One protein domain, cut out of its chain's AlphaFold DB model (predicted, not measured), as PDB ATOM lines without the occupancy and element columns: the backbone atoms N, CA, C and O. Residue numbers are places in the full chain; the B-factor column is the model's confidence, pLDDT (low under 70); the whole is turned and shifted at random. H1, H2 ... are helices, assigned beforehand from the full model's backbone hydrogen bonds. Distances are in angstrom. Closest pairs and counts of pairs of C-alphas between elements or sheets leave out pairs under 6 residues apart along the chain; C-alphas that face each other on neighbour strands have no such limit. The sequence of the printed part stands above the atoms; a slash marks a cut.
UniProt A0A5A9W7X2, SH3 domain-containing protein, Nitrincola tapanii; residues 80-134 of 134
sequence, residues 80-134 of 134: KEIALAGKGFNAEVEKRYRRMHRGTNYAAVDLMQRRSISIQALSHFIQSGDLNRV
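AT A GLANCE: This is residues 80 to 134 of the 134 residues of the protein "SH3 domain-containing protein" of Nitrincola tapanii (UniProt A0A5A9W7X2). H2 and H4, the longest helices, stand far apart on an open string of four short helices without a packed core. The chain turns back from H2 into H3, with H1 beyond H2's start and H4 beyond H3. The printed part has 55 residues, 33 of them in four named helices in the order H1, H2, H3, H4, with no named strand, and its class is all helix. The whole is extended and elongated, radius of gyration of the C-alphas 17.9 A, spanning 45 by 29 by 17 A.

IN THESE COORDINATES: Find C-alpha 91 at (38.819, -0.200, 23.805); H2 runs 14.4 A to residue 100. H4, residues 119 to 128, runs 14.1 A to C-alpha 128 at (30.610, -29.598, -2.271). H3 is residues 106 to 114, 12.5 A; H1 is residues 83 to 86, 5.4 A.

HOW THE PARTS SIT: H2 and H3 are close but not clearly touching: their closest C-alphas, Arg 98 and Tyr 106, are 7.9 A apart. They run opposite ways at a shallow tilt of 32 degrees, only just short of steep. H1 and H2 are apart, as are H3 and H4. In H2, H3 and H4 every O i to N i+4 pair is within hydrogen-bond range; H1 is too short for one, and its one O i to N i+3 pair is within range.

THE WHOLE: The farthest C-alphas, Arg 99 and Arg 133, are 46.9 A apart. The printed part has no cut, and its three links are tight. Look for pLDDT under 70 at residues 80 to 89 and 132 to 134.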
ATOM      1  N   LYS A  80      32.030   4.425  26.087       42.62
ATOM      2  CA  LYS A  80      30.839   4.184  25.231       42.62
ATOM      3  C   LYS A  80      30.245   2.754  25.302       42.62
ATOM      4  O   LYS A  80      29.466   2.345  24.449       42.62
ATOM      5  N   GLU A  81      30.639   1.997  26.313       50.22
ATOM      6  CA  GLU A  81      30.408   0.602  26.593       50.22
ATOM      7  C   GLU A  81      30.295   0.451  28.122       50.22
ATOM      8  O   GLU A  81      31.304   0.370  28.823       50.22
ATOM      9  N   ILE A  82      29.094   0.232  28.660       44.88
ATOM     10  CA  ILE A  82      28.967  -0.713  29.785       44.88
ATOM     11  C   ILE A  82      29.146  -2.116  29.159       44.88
ATOM     12  O   ILE A  82      28.209  -2.883  28.948       44.88
ATOM     13  N   ALA A  83      30.386  -2.344  28.708       54.88
ATOM     14  CA  ALA A  83      31.010  -3.514  28.094       54.88
ATOM     15  C   ALA A  83      30.065  -4.607  27.575       54.88
ATOM     16  O   ALA A  83      29.961  -5.650  28.216       54.88
ATOM     17  N   LEU A  84      29.390  -4.399  26.436       52.75
ATOM     18  CA  LEU A  84      28.646  -5.458  25.727       52.75
ATOM     19  C   LEU A  84      27.716  -6.303  26.645       52.75
ATOM     20  O   LEU A  84      27.486  -7.476  26.376       52.75
ATOM     21  N   ALA A  85      27.200  -5.701  27.731       55.22
ATOM     22  CA  ALA A  85      26.618  -6.351  28.917       55.22
ATOM     23  C   ALA A  85      27.646  -6.995  29.886       55.22
ATOM     24  O   ALA A  85      27.839  -8.208  29.911       55.22
ATOM     25  N   GLY A  86      28.295  -6.185  30.737       52.34
ATOM     26  CA  GLY A  86      28.953  -6.646  31.977       52.34
ATOM     27  C   GLY A  86      30.225  -7.501  31.840       52.34
ATOM     28  O   GLY A  86      30.720  -7.996  32.848       52.34
ATOM     29  N   LYS A  87      30.784  -7.671  30.634       62.41
ATOM     30  CA  LYS A  87      31.942  -8.561  30.390       62.41
ATOM     31  C   LYS A  87      33.313  -7.870  30.384       62.41
ATOM     32  O   LYS A  87      34.328  -8.518  30.161       62.41
ATOM     33  N   GLY A  88      33.367  -6.558  30.616       62.25
ATOM     34  CA  GLY A  88      34.622  -5.800  30.733       62.25
ATOM     35  C   GLY A  88      35.434  -5.625  29.439       62.25
ATOM     36  O   GLY A  88      36.567  -5.158  29.502       62.25
ATOM     37  N   PHE A  89      34.892  -5.970  28.270       68.00
ATOM     38  CA  PHE A  89      35.550  -5.738  26.983       68.00
ATOM     39  C   PHE A  89      35.265  -4.319  26.493       68.00
ATOM     40  O   PHE A  89      34.123  -4.000  26.170       68.00
ATOM     41  N   ASN A  90      36.297  -3.475  26.479       72.50
ATOM     42  CA  ASN A  90      36.248  -2.140  25.893       72.50
ATOM     43  C   ASN A  90      37.603  -1.752  25.278       72.50
ATOM     44  O   ASN A  90      38.629  -2.402  25.521       72.50
ATOM     45  N   ALA A  91      37.616  -0.667  24.500       78.75
ATOM     46  CA  ALA A  91      38.819  -0.200  23.805       78.75
ATOM     47  C   ALA A  91      39.989   0.136  24.754       78.75
ATOM     48  O   ALA A  91      41.158  -0.030  24.397       78.75
ATOM     49  N   GLU A  92      39.714   0.608  25.971       78.94
ATOM     50  CA  GLU A  92      40.752   0.922  26.958       78.94
ATOM     51  C   GLU A  92      41.376  -0.341  27.562       78.94
ATOM     52  O   GLU A  92      42.601  -0.409  27.723       78.94
ATOM     53  N   VAL A  93      40.555  -1.357  27.847       83.56
ATOM     54  CA  VAL A  93      40.993  -2.678  28.307       83.56
ATOM     55  C   VAL A  93      41.878  -3.320  27.254       83.56
ATOM     56  O   VAL A  93      42.965  -3.784  27.594       83.56
ATOM     57  N   GLU A  94      41.486  -3.269  25.982       84.06
ATOM     58  CA  GLU A  94      42.314  -3.786  24.896       84.06
ATOM     59  C   GLU A  94      43.647  -3.029  24.789       84.06
ATOM     60  O   GLU A  94      44.712  -3.649  24.768       84.06
ATOM     61  N   LYS A  95      43.631  -1.688  24.811       88.19
ATOM     62  CA  LYS A  95      44.861  -0.871  24.801       88.19
ATOM     63  C   LYS A  95      45.780  -1.193  25.978       88.19
ATOM     64  O   LYS A  95      47.003  -1.168  25.833       88.19
ATOM     65  N   ARG A  96      45.228  -1.437  27.169       88.75
ATOM     66  CA  ARG A  96      46.004  -1.849  28.349       88.75
ATOM     67  C   ARG A  96      46.556  -3.263  28.170       88.75
ATOM     68  O   ARG A  96      47.730  -3.489  28.443       88.75
ATOM     69  N   TYR A  97      45.750  -4.186  27.658       88.88
ATOM     70  CA  TYR A  97      46.149  -5.570  27.422       88.88
ATOM     71  C   TYR A  97      47.293  -5.672  26.403       88.88
ATOM     72  O   TYR A  97      48.302  -6.307  26.703       88.88
ATOM     73  N   ARG A  98      47.196  -4.950  25.274       90.19
ATOM     74  CA  ARG A  98      48.252  -4.822  24.248       90.19
ATOM     75  C   ARG A  98      49.568  -4.284  24.817       90.19
ATOM     76  O   ARG A  98      50.639  -4.741  24.431       90.19
ATOM     77  N   ARG A  99      49.501  -3.332  25.760       91.56
ATOM     78  CA  ARG A  99      50.687  -2.787  26.450       91.56
ATOM     79  C   ARG A  99      51.374  -3.819  27.343       91.56
ATOM     80  O   ARG A  99      52.599  -3.865  27.357       91.56
ATOM     81  N   MET A 100      50.599  -4.625  28.068       91.81
ATOM     82  CA  MET A 100      51.132  -5.641  28.987       91.81
ATOM     83  C   MET A 100      51.613  -6.907  28.260       91.81
ATOM     84  O   MET A 100      52.535  -7.559  28.732       91.81
ATOM     85  N   HIS A 101      51.039  -7.234  27.099       90.00
ATOM     86  CA  HIS A 101      51.312  -8.476  26.365       90.00
ATOM     87  C   HIS A 101      51.847  -8.192  24.955       90.00
ATOM     88  O   HIS A 101      51.259  -8.578  23.947       90.00
ATOM     89  N   ARG A 102      52.997  -7.510  24.870       85.44
ATOM     90  CA  ARG A 102      53.586  -7.061  23.590       85.44
ATOM     91  C   ARG A 102      54.024  -8.201  22.656       85.44
ATOM     92  O   ARG A 102      54.226  -7.948  21.476       85.44
ATOM     93  N   GLY A 103      54.173  -9.424  23.172       88.50
ATOM     94  CA  GLY A 103      54.522 -10.620  22.391       88.50
ATOM     95  C   GLY A 103      53.343 -11.293  21.680       88.50
ATOM     96  O   GLY A 103      53.548 -12.225  20.908       88.50
ATOM     97  N   THR A 104      52.109 -10.848  21.926       89.50
ATOM     98  CA  THR A 104      50.912 -11.429  21.307       89.50
ATOM     99  C   THR A 104      50.729 -10.918  19.876       89.50
ATOM    100  O   THR A 104      50.865  -9.726  19.598       89.50
ATOM    101  N   ASN A 105      50.352 -11.805  18.954       91.69
ATOM    102  CA  ASN A 105      50.094 -11.445  17.560       91.69
ATOM    103  C   ASN A 105      48.691 -10.833  17.373       91.69
ATOM    104  O   ASN A 105      47.765 -11.480  16.881       91.69
ATOM    105  N   TYR A 106      48.536  -9.562  17.743       89.25
ATOM    106  CA  TYR A 106      47.284  -8.821  17.534       89.25
ATOM    107  C   TYR A 106      46.935  -8.648  16.052       89.25
ATOM    108  O   TYR A 106      45.759  -8.616  15.704       89.25
ATOM    109  N   ALA A 107      47.933  -8.621  15.165       91.19
ATOM    110  CA  ALA A 107      47.699  -8.519  13.728       91.19
ATOM    111  C   ALA A 107      46.935  -9.737  13.177       91.19
ATOM    112  O   ALA A 107      46.088  -9.574  12.299       91.19
ATOM    113  N   ALA A 108      47.177 -10.940  13.710       92.44
ATOM    114  CA  ALA A 108      46.415 -12.137  13.353       92.44
ATOM    115  C   ALA A 108      44.953 -12.061  13.826       92.44
ATOM    116  O   ALA A 108      44.053 -12.457  13.083       92.44
ATOM    117  N   VAL A 109      44.703 -11.508  15.018       88.94
ATOM    118  CA  VAL A 109      43.340 -11.267  15.527       88.94
ATOM    119  C   VAL A 109      42.618 -10.256  14.640       88.94
ATOM    120  O   VAL A 109      41.518 -10.529  14.160       88.94
ATOM    121  N   ASP A 110      43.271  -9.133  14.339       89.62
ATOM    122  CA  ASP A 110      42.731  -8.091  13.469       89.62
ATOM    123  C   ASP A 110      42.457  -8.635  12.051       89.62
ATOM    124  O   ASP A 110      41.466  -8.272  11.414       89.62
ATOM    125  N   LEU A 111      43.316  -9.530  11.549       92.31
ATOM    126  CA  LEU A 111      43.115 -10.218  10.273       92.31
ATOM    127  C   LEU A 111      41.884 -11.128  10.317       92.31
ATOM    128  O   LEU A 111      41.072 -11.070   9.397       92.31
ATOM    129  N   MET A 112      41.730 -11.936  11.370       89.06
ATOM    130  CA  MET A 112      40.560 -12.800  11.548       89.06
ATOM    131  C   MET A 112      39.268 -11.989  11.644       89.06
ATOM    132  O   MET A 112      38.295 -12.334  10.981       89.06
ATOM    133  N   GLN A 113      39.269 -10.875  12.379       85.12
ATOM    134  CA  GLN A 113      38.098 -10.005  12.510       85.12
ATOM    135  C   GLN A 113      37.643  -9.416  11.165       85.12
ATOM    136  O   GLN A 113      36.452  -9.190  10.961       85.12
ATOM    137  N   ARG A 114      38.576  -9.144  10.244       88.75
ATOM    138  CA  ARG A 114      38.257  -8.608   8.912       88.75
ATOM    139  C   ARG A 114      37.772  -9.662   7.920       88.75
ATOM    140  O   ARG A 114      37.245  -9.287   6.876       88.75
ATOM    141  N   ARG A 115      37.965 -10.955   8.196       86.38
ATOM    142  CA  ARG A 115      37.500 -12.011   7.293       86.38
ATOM    143  C   ARG A 115      35.977 -12.067   7.314       86.38
ATOM    144  O   ARG A 115      35.368 -12.313   8.349       86.38
ATOM    145  N   SER A 116      35.372 -11.893   6.147       81.62
ATOM    146  CA  SER A 116      33.958 -12.156   5.907       81.62
ATOM    147  C   SER A 116      33.830 -13.253   4.853       81.62
ATOM    148  O   SER A 116      34.551 -13.265   3.856       81.62
ATOM    149  N   ILE A 117      32.935 -14.210   5.093       83.75
ATOM    150  CA  ILE A 117      32.612 -15.271   4.134       83.75
ATOM    151  C   ILE A 117      31.259 -14.921   3.523       83.75
ATOM    152  O   ILE A 117      30.300 -14.652   4.248       83.75
ATOM    153  N   SER A 118      31.178 -14.895   2.193       83.44
ATOM    154  CA  SER A 118      29.912 -14.642   1.511       83.44
ATOM    155  C   SER A 118      28.976 -15.844   1.648       83.44
ATOM    156  O   SER A 118      29.409 -16.997   1.703       83.44
ATOM    157  N   ILE A 119      27.666 -15.584   1.643       76.38
ATOM    158  CA  ILE A 119      26.661 -16.654   1.681       76.38
ATOM    159  C   ILE A 119      26.784 -17.602   0.476       76.38
ATOM    160  O   ILE A 119      26.522 -18.792   0.599       76.38
ATOM    161  N   GLN A 120      27.242 -17.093  -0.671       82.38
ATOM    162  CA  GLN A 120      27.473 -17.874  -1.890       82.38
ATOM    163  C   GLN A 120      28.631 -18.862  -1.709       82.38
ATOM    164  O   GLN A 120      28.478 -20.041  -2.010       82.38
ATOM    165  N   ALA A 121      29.763 -18.399  -1.166       86.06
ATOM    166  CA  ALA A 121      30.909 -19.260  -0.885       86.06
ATOM    167  C   ALA A 121      30.558 -20.328   0.158       86.06
ATOM    168  O   ALA A 121      30.936 -21.488   0.007       86.06
ATOM    169  N   LEU A 122      29.782 -19.954   1.181       82.69
ATOM    170  CA  LEU A 122      29.291 -20.894   2.183       82.69
ATOM    171  C   LEU A 122      28.333 -21.929   1.569       82.69
ATOM    172  O   LEU A 122      28.476 -23.119   1.830       82.69
ATOM    173  N   SER A 123      27.399 -21.499   0.718       80.06
ATOM    174  CA  SER A 123      26.467 -22.392   0.018       80.06
ATOM    175  C   SER A 123      27.200 -23.390  -0.878       80.06
ATOM    176  O   SER A 123      26.914 -24.585  -0.813       80.06
ATOM    177  N   HIS A 124      28.193 -22.926  -1.642       86.19
ATOM    178  CA  HIS A 124      29.032 -23.800  -2.456       86.19
ATOM    179  C   HIS A 124      29.809 -24.799  -1.591       86.19
ATOM    180  O   HIS A 124      29.844 -25.985  -1.903       86.19
ATOM    181  N   PHE A 125      30.399 -24.343  -0.482       87.81
ATOM    182  CA  PHE A 125      31.113 -25.211   0.455       87.81
ATOM    183  C   PHE A 125      30.215 -26.344   0.974       87.81
ATOM    184  O   PHE A 125      30.603 -27.509   0.914       87.81
ATOM    185  N   ILE A 126      28.990 -26.018   1.390       84.50
ATOM    186  CA  ILE A 126      28.012 -26.994   1.891       84.50
ATOM    187  C   ILE A 126      27.632 -28.012   0.812       84.50
ATOM    188  O   ILE A 126      27.619 -29.209   1.089       84.50
ATOM    189  N   GLN A 127      27.357 -27.548  -0.411       85.50
ATOM    190  CA  GLN A 127      27.025 -28.420  -1.543       85.50
ATOM    191  C   GLN A 127      28.189 -29.348  -1.898       85.50
ATOM    192  O   GLN A 127      27.984 -30.543  -2.078       85.50
ATOM    193  N   SER A 128      29.412 -28.815  -1.953       87.88
ATOM    194  CA  SER A 128      30.610 -29.598  -2.271       87.88
ATOM    195  C   SER A 128      30.984 -30.608  -1.183       87.88
ATOM    196  O   SER A 128      31.595 -31.627  -1.486       87.88
ATOM    197  N   GLY A 129      30.629 -30.328   0.073       85.81
ATOM    198  CA  GLY A 129      30.959 -31.165   1.224       85.81
ATOM    199  C   GLY A 129      29.872 -32.162   1.631       85.81
ATOM    200  O   GLY A 129      30.040 -32.802   2.662       85.81
ATOM    201  N   ASP A 130      28.758 -32.253   0.892       83.44
ATOM    202  CA  ASP A 130      27.550 -33.018   1.268       83.44
ATOM    203  C   ASP A 130      27.064 -32.723   2.708       83.44
ATOM    204  O   ASP A 130      26.550 -33.578   3.427       83.44
ATOM    205  N   LEU A 131      27.221 -31.468   3.149       79.31
ATOM    206  CA  LEU A 131      26.879 -31.022   4.508       79.31
ATOM    207  C   LEU A 131      25.396 -30.633   4.653       79.31
ATOM    208  O   LEU A 131      25.002 -30.042   5.655       79.31
ATOM    209  N   ASN A 132      24.571 -30.942   3.648       67.44
ATOM    210  CA  ASN A 132      23.129 -30.670   3.636       67.44
ATOM    211  C   ASN A 132      22.302 -31.721   4.398       67.44
ATOM    212  O   ASN A 132      21.088 -31.567   4.508       67.44
ATOM    213  N   ARG A 133      22.925 -32.793   4.904       55.31
ATOM    214  CA  ARG A 133      22.254 -33.801   5.734       55.31
ATOM    215  C   ARG A 133      22.317 -33.410   7.210       55.31
ATOM    216  O   ARG A 133      23.226 -33.844   7.913       55.31
ATOM    217  N   VAL A 134      21.353 -32.618   7.672       47.16
ATOM    218  CA  VAL A 134      20.982 -32.530   9.097       47.16
ATOM    219  C   VAL A 134      19.469 -32.572   9.207       47.16
ATOM    220  O   VAL A 134      18.821 -31.781   8.487       47.16
TER     221      VAL A 134